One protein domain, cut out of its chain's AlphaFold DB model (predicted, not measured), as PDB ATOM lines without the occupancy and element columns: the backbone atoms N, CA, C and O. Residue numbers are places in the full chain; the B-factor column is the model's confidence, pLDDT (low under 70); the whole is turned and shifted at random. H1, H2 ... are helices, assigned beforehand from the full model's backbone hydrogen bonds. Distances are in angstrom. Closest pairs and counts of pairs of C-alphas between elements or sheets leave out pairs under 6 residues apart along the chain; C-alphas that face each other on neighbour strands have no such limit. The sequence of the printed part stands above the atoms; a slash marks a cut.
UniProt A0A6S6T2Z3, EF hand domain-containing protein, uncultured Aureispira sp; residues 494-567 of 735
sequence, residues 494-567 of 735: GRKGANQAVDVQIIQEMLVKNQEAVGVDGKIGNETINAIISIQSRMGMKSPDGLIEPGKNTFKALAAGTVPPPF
ATOM      1  N   GLY A 494     198.022 280.154 161.146       85.81
ATOM      2  CA  GLY A 494     197.018 279.398 160.404       85.81
ATOM      3  C   GLY A 494     196.990 279.702 158.908       85.81
ATOM      4  O   GLY A 494     197.937 280.226 158.313       85.81
ATOM      5  N   ARG A 495     195.862 279.373 158.275       86.50
ATOM      6  CA  ARG A 495     195.624 279.567 156.842       86.50
ATOM      7  C   ARG A 495     195.723 281.054 156.476       86.50
ATOM      8  O   ARG A 495     194.846 281.834 156.827       86.50
ATOM      9  N   LYS A 496     196.752 281.413 155.695       82.06
ATOM     10  CA  LYS A 496     197.116 282.801 155.331       82.06
ATOM     11  C   LYS A 496     197.531 283.692 156.518       82.06
ATOM     12  O   LYS A 496     197.502 284.912 156.391       82.06
ATOM     13  N   GLY A 497     197.914 283.099 157.649       87.12
ATOM     14  CA  GLY A 497     198.600 283.821 158.721       87.12
ATOM     15  C   GLY A 497     200.025 284.228 158.326       87.12
ATOM     16  O   GLY A 497     200.560 283.746 157.324       87.12
ATOM     17  N   ALA A 498     200.647 285.081 159.138       89.75
ATOM     18  CA  ALA A 498     202.073 285.399 159.036       89.75
ATOM     19  C   ALA A 498     202.970 284.201 159.410       89.75
ATOM     20  O   ALA A 498     204.024 284.024 158.811       89.75
ATOM     21  N   ASN A 499     202.508 283.347 160.334       85.31
ATOM     22  CA  ASN A 499     203.108 282.051 160.672       85.31
ATOM     23  C   ASN A 499     204.594 282.103 161.083       85.31
ATOM     24  O   ASN A 499     205.390 281.271 160.649       85.31
ATOM     25  N   GLN A 500     204.959 283.054 161.949       86.00
ATOM     26  CA  GLN A 500     206.273 283.050 162.603       86.00
ATOM     27  C   GLN A 500     206.438 281.790 163.457       86.00
ATOM     28  O   GLN A 500     205.504 281.403 164.157       86.00
ATOM     29  N   ALA A 501     207.622 281.176 163.442       74.00
ATOM     30  CA  ALA A 501     207.834 279.873 164.078       74.00
ATOM     31  C   ALA A 501     207.499 279.863 165.582       74.00
ATOM     32  O   ALA A 501     206.886 278.914 166.065       74.00
ATOM     33  N   VAL A 502     207.820 280.950 166.295       76.38
ATOM     34  CA  VAL A 502     207.510 281.123 167.726       76.38
ATOM     35  C   VAL A 502     205.996 281.177 167.968       76.38
ATOM     36  O   VAL A 502     205.481 280.427 168.795       76.38
ATOM     37  N   ASP A 503     205.258 281.990 167.203       84.00
ATOM     38  CA  ASP A 503     203.793 282.062 167.312       84.00
ATOM     39  C   ASP A 503     203.135 280.717 166.956       84.00
ATOM     40  O   ASP A 503     202.187 280.283 167.614       84.00
ATOM     41  N   VAL A 504     203.642 280.035 165.921       84.62
ATOM     42  CA  VAL A 504     203.163 278.708 165.508       84.62
ATOM     43  C   VAL A 504     203.391 277.682 166.618       84.62
ATOM     44  O   VAL A 504     202.469 276.923 166.915       84.62
ATOM     45  N   GLN A 505     204.562 277.688 167.263       84.69
ATOM     46  CA  GLN A 505     204.878 276.790 168.373       84.69
ATOM     47  C   GLN A 505     203.959 277.041 169.580       84.69
ATOM     48  O   GLN A 505     203.330 276.102 170.062       84.69
ATOM     49  N   ILE A 506     203.779 278.303 169.993       83.19
ATOM     50  CA  ILE A 506     202.852 278.694 171.073       83.19
ATOM     51  C   ILE A 506     201.430 278.186 170.779       83.19
ATOM     52  O   ILE A 506     200.744 277.670 171.663       83.19
ATOM     53  N   ILE A 507     200.974 278.279 169.525       89.88
ATOM     54  CA  ILE A 507     199.677 277.728 169.123       89.88
ATOM     55  C   ILE A 507     199.665 276.198 169.128       89.88
ATOM     56  O   ILE A 507     198.686 275.632 169.602       89.88
ATOM     57  N   GLN A 508     200.706 275.515 168.654       87.00
ATOM     58  CA  GLN A 508     200.797 274.050 168.714       87.00
ATOM     59  C   GLN A 508     200.757 273.541 170.168       87.00
ATOM     60  O   GLN A 508     199.997 272.622 170.469       87.00
ATOM     61  N   GLU A 509     201.454 274.198 171.096       83.44
ATOM     62  CA  GLU A 509     201.395 273.906 172.535       83.44
ATOM     63  C   GLU A 509     199.986 274.137 173.112       83.44
ATOM     64  O   GLU A 509     199.446 273.282 173.821       83.44
ATOM     65  N   MET A 510     199.328 275.249 172.756       87.62
ATOM     66  CA  MET A 510     197.933 275.497 173.146       87.62
ATOM     67  C   MET A 510     196.956 274.477 172.537       87.62
ATOM     68  O   MET A 510     195.986 274.103 173.200       87.62
ATOM     69  N   LEU A 511     197.191 274.002 171.309       85.25
ATOM     70  CA  LEU A 511     196.398 272.960 170.647       85.25
ATOM     71  C   LEU A 511     196.526 271.621 171.391       85.25
ATOM     72  O   LEU A 511     195.499 271.032 171.739       85.25
ATOM     73  N   VAL A 512     197.750 271.192 171.718       77.88
ATOM     74  CA  VAL A 512     198.022 269.982 172.518       77.88
ATOM     75  C   VAL A 512     197.391 270.089 173.910       77.88
ATOM     76  O   VAL A 512     196.703 269.166 174.350       77.88
ATOM     77  N   LYS A 513     197.505 271.247 174.578       79.19
ATOM     78  CA  LYS A 513     196.841 271.517 175.870       79.19
ATOM     79  C   LYS A 513     195.308 271.440 175.781       79.19
ATOM     80  O   LYS A 513     194.658 271.007 176.729       79.19
ATOM     81  N   ASN A 514     194.727 271.796 174.631       74.31
ATOM     82  CA  ASN A 514     193.298 271.640 174.314       74.31
ATOM     83  C   ASN A 514     192.975 270.290 173.615       74.31
ATOM     84  O   ASN A 514     191.934 270.149 172.955       74.31
ATOM     85  N   GLN A 515     193.847 269.292 173.821       68.44
ATOM     86  CA  GLN A 515     193.726 267.873 173.457       68.44
ATOM     87  C   GLN A 515     193.705 267.562 171.947       68.44
ATOM     88  O   GLN A 515     193.272 266.476 171.558       68.44
ATOM     89  N   GLU A 516     194.168 268.474 171.086       75.88
ATOM     90  CA  GLU A 516     194.379 268.170 169.663       75.88
ATOM     91  C   GLU A 516     195.664 267.368 169.430       75.88
ATOM     92  O   GLU A 516     196.686 267.588 170.078       75.88
ATOM     93  N   ALA A 517     195.616 266.461 168.453       68.75
ATOM     94  CA  ALA A 517     196.769 265.680 168.021       68.75
ATOM     95  C   ALA A 517     197.551 266.444 166.939       68.75
ATOM     96  O   ALA A 517     197.294 266.278 165.747       68.75
ATOM     97  N   VAL A 518     198.486 267.296 167.366       69.00
ATOM     98  CA  VAL A 518     199.439 268.004 166.493       69.00
ATOM     99  C   VAL A 518     200.856 267.894 167.048       69.00
ATOM    100  O   VAL A 518     201.044 267.827 168.261       69.00
ATOM    101  N   GLY A 519     201.854 267.901 166.163       70.75
ATOM    102  CA  GLY A 519     203.243 268.114 166.564       70.75
ATOM    103  C   GLY A 519     203.485 269.549 167.044       70.75
ATOM    104  O   GLY A 519     202.808 270.480 166.601       70.75
ATOM    105  N   VAL A 520     204.466 269.712 167.932       80.12
ATOM    106  CA  VAL A 520     205.037 271.005 168.335       80.12
ATOM    107  C   VAL A 520     206.399 271.116 167.650       80.12
ATOM    108  O   VAL A 520     207.368 270.502 168.085       80.12
ATOM    109  N   ASP A 521     206.445 271.811 166.514       71.44
ATOM    110  CA  ASP A 521     207.614 271.881 165.622       71.44
ATOM    111  C   ASP A 521     207.863 273.273 165.003       71.44
ATOM    112  O   ASP A 521     208.791 273.438 164.204       71.44
ATOM    113  N   GLY A 522     207.022 274.260 165.334       75.81
ATOM    114  CA  GLY A 522     207.098 275.635 164.840       75.81
ATOM    115  C   GLY A 522     206.705 275.823 163.368       75.81
ATOM    116  O   GLY A 522     206.894 276.913 162.832       75.81
ATOM    117  N   LYS A 523     206.168 274.805 162.677       75.38
ATOM    118  CA  LYS A 523     205.869 274.868 161.234       75.38
ATOM    119  C   LYS A 523     204.376 274.783 160.963       75.38
ATOM    120  O   LYS A 523     203.663 273.932 161.490       75.38
ATOM    121  N   ILE A 524     203.878 275.653 160.080       75.19
ATOM    122  CA  ILE A 524     202.450 275.670 159.754       75.19
ATOM    123  C   ILE A 524     202.067 274.534 158.789       75.19
ATOM    124  O   ILE A 524     202.018 274.682 157.568       75.19
ATOM    125  N   GLY A 525     201.792 273.361 159.357       61.09
ATOM    126  CA  GLY A 525     201.318 272.191 158.623       61.09
ATOM    127  C   GLY A 525     199.809 272.198 158.357       61.09
ATOM    128  O   GLY A 525     199.030 272.907 159.004       61.09
ATOM    129  N   ASN A 526     199.369 271.317 157.450       56.06
ATOM    130  CA  ASN A 526     197.944 271.007 157.283       56.06
ATOM    131  C   ASN A 526     197.320 270.526 158.602       56.06
ATOM    132  O   ASN A 526     196.188 270.886 158.890       56.06
ATOM    133  N   GLU A 527     198.053 269.761 159.414       59.81
ATOM    134  CA  GLU A 527     197.598 269.257 160.717       59.81
ATOM    135  C   GLU A 527     197.279 270.400 161.689       59.81
ATOM    136  O   GLU A 527     196.174 270.459 162.225       59.81
ATOM    137  N   THR A 528     198.183 271.374 161.832       77.69
ATOM    138  CA  THR A 528     197.970 272.572 162.659       77.69
ATOM    139  C   THR A 528     196.771 273.389 162.165       77.69
ATOM    140  O   THR A 528     195.892 273.727 162.954       77.69
ATOM    141  N   ILE A 529     196.658 273.641 160.854       75.44
ATOM    142  CA  ILE A 529     195.497 274.341 160.265       75.44
ATOM    143  C   ILE A 529     194.193 273.561 160.512       75.44
ATOM    144  O   ILE A 529     193.155 274.155 160.808       75.44
ATOM    145  N   ASN A 530     194.234 272.233 160.422       63.62
ATOM    146  CA  ASN A 530     193.083 271.360 160.620       63.62
ATOM    147  C   ASN A 530     192.639 271.301 162.090       63.62
ATOM    148  O   ASN A 530     191.439 271.320 162.362       63.62
ATOM    149  N   ALA A 531     193.579 271.318 163.033       75.50
ATOM    150  CA  ALA A 531     193.302 271.436 164.460       75.50
ATOM    151  C   ALA A 531     192.700 272.811 164.819       75.50
ATOM    152  O   ALA A 531     191.734 272.883 165.576       75.50
ATOM    153  N   ILE A 532     193.167 273.901 164.192       85.38
ATOM    154  CA  ILE A 532     192.542 275.231 164.322       85.38
ATOM    155  C   ILE A 532     191.090 275.203 163.806       85.38
ATOM    156  O   ILE A 532     190.185 275.657 164.507       85.38
ATOM    157  N   ILE A 533     190.839 274.625 162.625       74.38
ATOM    158  CA  ILE A 533     189.484 274.453 162.057       74.38
ATOM    159  C   ILE A 533     188.587 273.621 162.987       74.38
ATOM    160  O   ILE A 533     187.436 273.987 163.229       74.38
ATOM    161  N   SER A 534     189.118 272.524 163.531       71.88
ATOM    162  CA  SER A 534     188.438 271.670 164.510       71.88
ATOM    163  C   SER A 534     188.028 272.473 165.746       71.88
ATOM    164  O   SER A 534     186.853 272.475 166.108       71.88
ATOM    165  N   ILE A 535     188.942 273.240 166.348       81.00
ATOM    166  CA  ILE A 535     188.651 274.105 167.500       81.00
ATOM    167  C   ILE A 535     187.593 275.158 167.183       81.00
ATOM    168  O   ILE A 535     186.616 275.276 167.919       81.00
ATOM    169  N   GLN A 536     187.726 275.875 166.068       86.88
ATOM    170  CA  GLN A 536     186.732 276.857 165.633       86.88
ATOM    171  C   GLN A 536     185.342 276.217 165.464       86.88
ATOM    172  O   GLN A 536     184.341 276.776 165.919       86.88
ATOM    173  N   SER A 537     185.272 275.012 164.887       72.56
ATOM    174  CA  SER A 537     184.022 274.254 164.771       72.56
ATOM    175  C   SER A 537     183.488 273.783 166.132       72.56
ATOM    176  O   SER A 537     182.277 273.840 166.348       72.56
ATOM    177  N   ARG A 538     184.353 273.350 167.064       79.12
ATOM    178  CA  ARG A 538     183.982 272.966 168.444       79.12
ATOM    179  C   ARG A 538     183.461 274.160 169.250       79.12
ATOM    180  O   ARG A 538     182.541 274.002 170.045       79.12
ATOM    181  N   MET A 539     183.973 275.360 168.979       81.19
ATOM    182  CA  MET A 539     183.482 276.641 169.505       81.19
ATOM    183  C   MET A 539     182.182 277.139 168.835       81.19
ATOM    184  O   MET A 539     181.696 278.215 169.176       81.19
ATOM    185  N   GLY A 540     181.610 276.401 167.875       66.38
ATOM    186  CA  GLY A 540     180.365 276.775 167.194       66.38
ATOM    187  C   GLY A 540     180.507 277.896 166.155       66.38
ATOM    188  O   GLY A 540     179.515 278.538 165.800       66.38
ATOM    189  N   MET A 541     181.721 278.157 165.657       78.88
ATOM    190  CA  MET A 541     181.960 279.159 164.618       78.88
ATOM    191  C   MET A 541     181.275 278.746 163.307       78.88
ATOM    192  O   MET A 541     181.521 277.663 162.784       78.88
ATOM    193  N   LYS A 542     180.421 279.620 162.750       66.12
ATOM    194  CA  LYS A 542     179.625 279.324 161.537       66.12
ATOM    195  C   LYS A 542     180.466 279.075 160.279       66.12
ATOM    196  O   LYS A 542     180.016 278.357 159.393       66.12
ATOM    197  N   SER A 543     181.655 279.672 160.220       70.00
ATOM    198  CA  SER A 543     182.605 279.546 159.113       70.00
ATOM    199  C   SER A 543     184.023 279.386 159.673       70.00
ATOM    200  O   SER A 543     184.714 280.392 159.813       70.00
ATOM    201  N   PRO A 544     184.460 278.164 160.026       80.56
ATOM    202  CA  PRO A 544     185.845 277.902 160.411       80.56
ATOM    203  C   PRO A 544     186.800 278.234 159.254       80.56
ATOM    204  O   PRO A 544     186.769 277.591 158.201       80.56
ATOM    205  N   ASP A 545     187.627 279.262 159.425       76.94
ATOM    206  CA  ASP A 545     188.570 279.745 158.412       76.94
ATOM    207  C   ASP A 545     189.947 279.058 158.497       76.94
ATOM    208  O   ASP A 545     190.630 278.921 157.475       76.94
ATOM    209  N   GLY A 546     190.312 278.539 159.673       81.56
ATOM    210  CA  GLY A 546     191.625 277.972 159.976       81.56
ATOM    211  C   GLY A 546     192.696 279.000 160.341       81.56
ATOM    212  O   GLY A 546     193.875 278.693 160.172       81.56
ATOM    213  N   LEU A 547     192.313 280.196 160.799       91.69
ATOM    214  CA  LEU A 547     193.193 281.294 161.205       91.69
ATOM    215  C   LEU A 547     193.004 281.673 162.689       91.69
ATOM    216  O   LEU A 547     191.897 281.746 163.224       91.69
ATOM    217  N   ILE A 548     194.113 281.964 163.362       92.38
ATOM    218  CA  ILE A 548     194.163 282.563 164.692       92.38
ATOM    219  C   ILE A 548     194.843 283.922 164.564       92.38
ATOM    220  O   ILE A 548     196.018 284.029 164.226       92.38
ATOM    221  N   GLU A 549     194.085 284.971 164.851       91.44
ATOM    222  CA  GLU A 549     194.599 286.326 165.019       91.44
ATOM    223  C   GLU A 549     194.893 286.613 166.510       91.44
ATOM    224  O   GLU A 549     194.092 286.212 167.371       91.44
ATOM    225  N   PRO A 550     195.959 287.375 166.826       90.44
ATOM    226  CA  PRO A 550     196.260 287.831 168.182       90.44
ATOM    227  C   PRO A 550     195.049 288.453 168.893       90.44
ATOM    228  O   PRO A 550     194.341 289.307 168.355       90.44
ATOM    229  N   GLY A 551     194.781 288.008 170.124       80.06
ATOM    230  CA  GLY A 551     193.741 288.577 170.990       80.06
ATOM    231  C   GLY A 551     192.281 288.398 170.531       80.06
ATOM    232  O   GLY A 551     191.378 288.896 171.215       80.06
ATOM    233  N   LYS A 552     192.004 287.698 169.421       88.69
ATOM    234  CA  LYS A 552     190.631 287.385 168.974       88.69
ATOM    235  C   LYS A 552     190.067 286.141 169.677       88.69
ATOM    236  O   LYS A 552     190.717 285.530 170.523       88.69
ATOM    237  N   ASN A 553     188.829 285.776 169.345       86.94
ATOM    238  CA  ASN A 553     188.043 284.778 170.080       86.94
ATOM    239  C   ASN A 553     188.696 283.384 170.113       86.94
ATOM    240  O   ASN A 553     188.756 282.784 171.180       86.94
ATOM    241  N   THR A 554     189.221 282.893 168.984       88.38
ATOM    242  CA  THR A 554     189.903 281.585 168.901       88.38
ATOM    243  C   THR A 554     191.132 281.537 169.810       88.38
ATOM    244  O   THR A 554     191.299 280.589 170.570       88.38
ATOM    245  N   PHE A 555     191.942 282.604 169.796       92.00
ATOM    246  CA  PHE A 555     193.108 282.741 170.668       92.00
ATOM    247  C   PHE A 555     192.709 282.777 172.151       92.00
ATOM    248  O   PHE A 555     193.245 282.030 172.965       92.00
ATOM    249  N   LYS A 556     191.716 283.606 172.498       87.62
ATOM    250  CA  LYS A 556     191.203 283.737 173.870       87.62
ATOM    251  C   LYS A 556     190.658 282.422 174.427       87.62
ATOM    252  O   LYS A 556     190.911 282.123 175.588       87.62
ATOM    253  N   ALA A 557     189.939 281.636 173.624       83.12
ATOM    254  CA  ALA A 557     189.399 280.353 174.066       83.12
ATOM    255  C   ALA A 557     190.497 279.300 174.286       83.12
ATOM    256  O   ALA A 557     190.464 278.593 175.291       83.12
ATOM    257  N   LEU A 558     191.491 279.244 173.391       84.38
ATOM    258  CA  LEU A 558     192.678 278.393 173.532       84.38
ATOM    259  C   LEU A 558     193.475 278.718 174.800       84.38
ATOM    260  O   LEU A 558     193.733 277.822 175.605       84.38
ATOM    261  N   ALA A 559     193.810 279.996 175.000       82.38
ATOM    262  CA  ALA A 559     194.566 280.472 176.156       82.38
ATOM    263  C   ALA A 559     193.812 280.264 177.484       82.38
ATOM    264  O   ALA A 559     194.428 279.922 178.491       82.38
ATOM    265  N   ALA A 560     192.483 280.423 177.484       80.81
ATOM    266  CA  ALA A 560     191.634 280.199 178.655       80.81
ATOM    267  C   ALA A 560     191.242 278.723 178.884       80.81
ATOM    268  O   ALA A 560     190.556 278.434 179.861       80.81
ATOM    269  N   GLY A 561     191.607 277.797 177.988       77.50
ATOM    270  CA  GLY A 561     191.195 276.388 178.064       77.50
ATOM    271  C   GLY A 561     189.680 276.161 177.945       77.50
ATOM    272  O   GLY A 561     189.176 275.128 178.375       77.50
ATOM    273  N   THR A 562     188.931 277.119 177.387       80.62
ATOM    274  CA  THR A 562     187.456 277.073 177.299       80.62
ATOM    275  C   THR A 562     186.941 276.432 176.009       80.62
ATOM    276  O   THR A 562     185.738 276.449 175.736       80.62
ATOM    277  N   VAL A 563     187.827 275.837 175.205       77.25
ATOM    278  CA  VAL A 563     187.452 275.080 174.008       77.25
ATOM    279  C   VAL A 563     186.802 273.748 174.422       77.25
ATOM    280  O   VAL A 563     187.447 272.951 175.104       77.25
ATOM    281  N   PRO A 564     185.564 273.429 173.988       73.19
ATOM    282  CA  PRO A 564     184.942 272.137 174.292       73.19
ATOM    283  C   PRO A 564     185.800 270.988 173.736       73.19
ATOM    284  O   PRO A 564     186.143 271.063 172.557       73.19
ATOM    285  N   PRO A 565     186.160 269.946 174.514       65.56
ATOM    286  CA  PRO A 565     187.194 268.969 174.145       65.56
ATOM    287  C   PRO A 565     186.870 268.164 172.870       65.56
ATOM    288  O   PRO A 565     185.698 268.034 172.495       65.56
ATOM    289  N   PRO A 566     187.889 267.630 172.168       63.12
ATOM    290  CA  PRO A 566     187.686 266.918 170.915       63.12
ATOM    291  C   PRO A 566     186.999 265.573 171.154       63.12
ATOM    292  O   PRO A 566     187.195 264.918 172.177       63.12
ATOM    293  N   PHE A 567     186.179 265.139 170.195       54.06
ATOM    294  CA  PHE A 567     185.563 263.821 170.287       54.06
ATOM    295  C   PHE A 567     186.618 262.740 170.039       54.06
ATOM    296  O   PHE A 567     187.039 262.519 168.905       54.06
TER     297      PHE A 567
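AT A GLANCE: This is residues 494 to 567 of the 735 residues of the protein "EF hand domain-containing protein" of uncultured Aureispira sp (UniProt A0A6S6T2Z3). Three helices sit at the corners of a triangle, H1 and H2 of equal residue count and a short H3, with each line set at a wide angle to the other two. Two long loops, residues 514 to 525 and residues 539 to 552, wind from one helix to the next. The printed part has 74 residues with three named helices, in the order H1, H2, H3, and no named strand; the class is all helix, though under half of the residues, 33, are in named elements. The whole is compact and rounded, with a radius of gyration of the C-alphas of 10.7 A and spans of 27 by 21 by 21 A.

HOW THE PARTS SIT: Look first at H1, residues 501 to 513, and then at H2, residues 526 to 538. They only just touch, with 3 pairs of C-alphas within 8 A, through residues 508 to 511 of H1 and 528 to 532 of H2 alone. The closest C-alphas are those of Gln 508 and Thr 528, 6.8 A apart. Their lines stand at a steep tilt of 50 degrees, the same way. Go on to H3, residues 553 to 559, which only just touches H1, with 3 pairs of C-alphas within 8 A and residues 510 to 511 of H1 alone. The C-alphas of Met 510 and Leu 558 come closest, at 6.0 A, and the lines are about perpendicular, at 73 degrees. H2 and H3 are close but not clearly touching, with the C-alphas of Gln 536 and Thr 554 closest at 6.6 A and the lines about perpendicular, at 75 degrees. In H1, H2 and H3 every O i to N i+4 pair is within hydrogen-bond range.

IN THESE COORDINATES: Find C-alpha 501 at (207.834, 279.873, 164.078); from there H1 runs 18.2 A to C-alpha 513. H2 runs 18.0 A from C-alpha 526 at (197.944, 271.007, 157.283). H3 runs to C-alpha 559 at (194.566, 280.472, 176.156).

THE WHOLE: The C-alphas of Ala 498 and Phe 567, 29.4 A apart, are the two farthest apart. The printed part has no cut, and both links, H1 to H2 and H2 to H3, are long. The mean pLDDT of the printed part is 78.6; look for values under 70 at residues 525 to 527 and 565 to 567, among others.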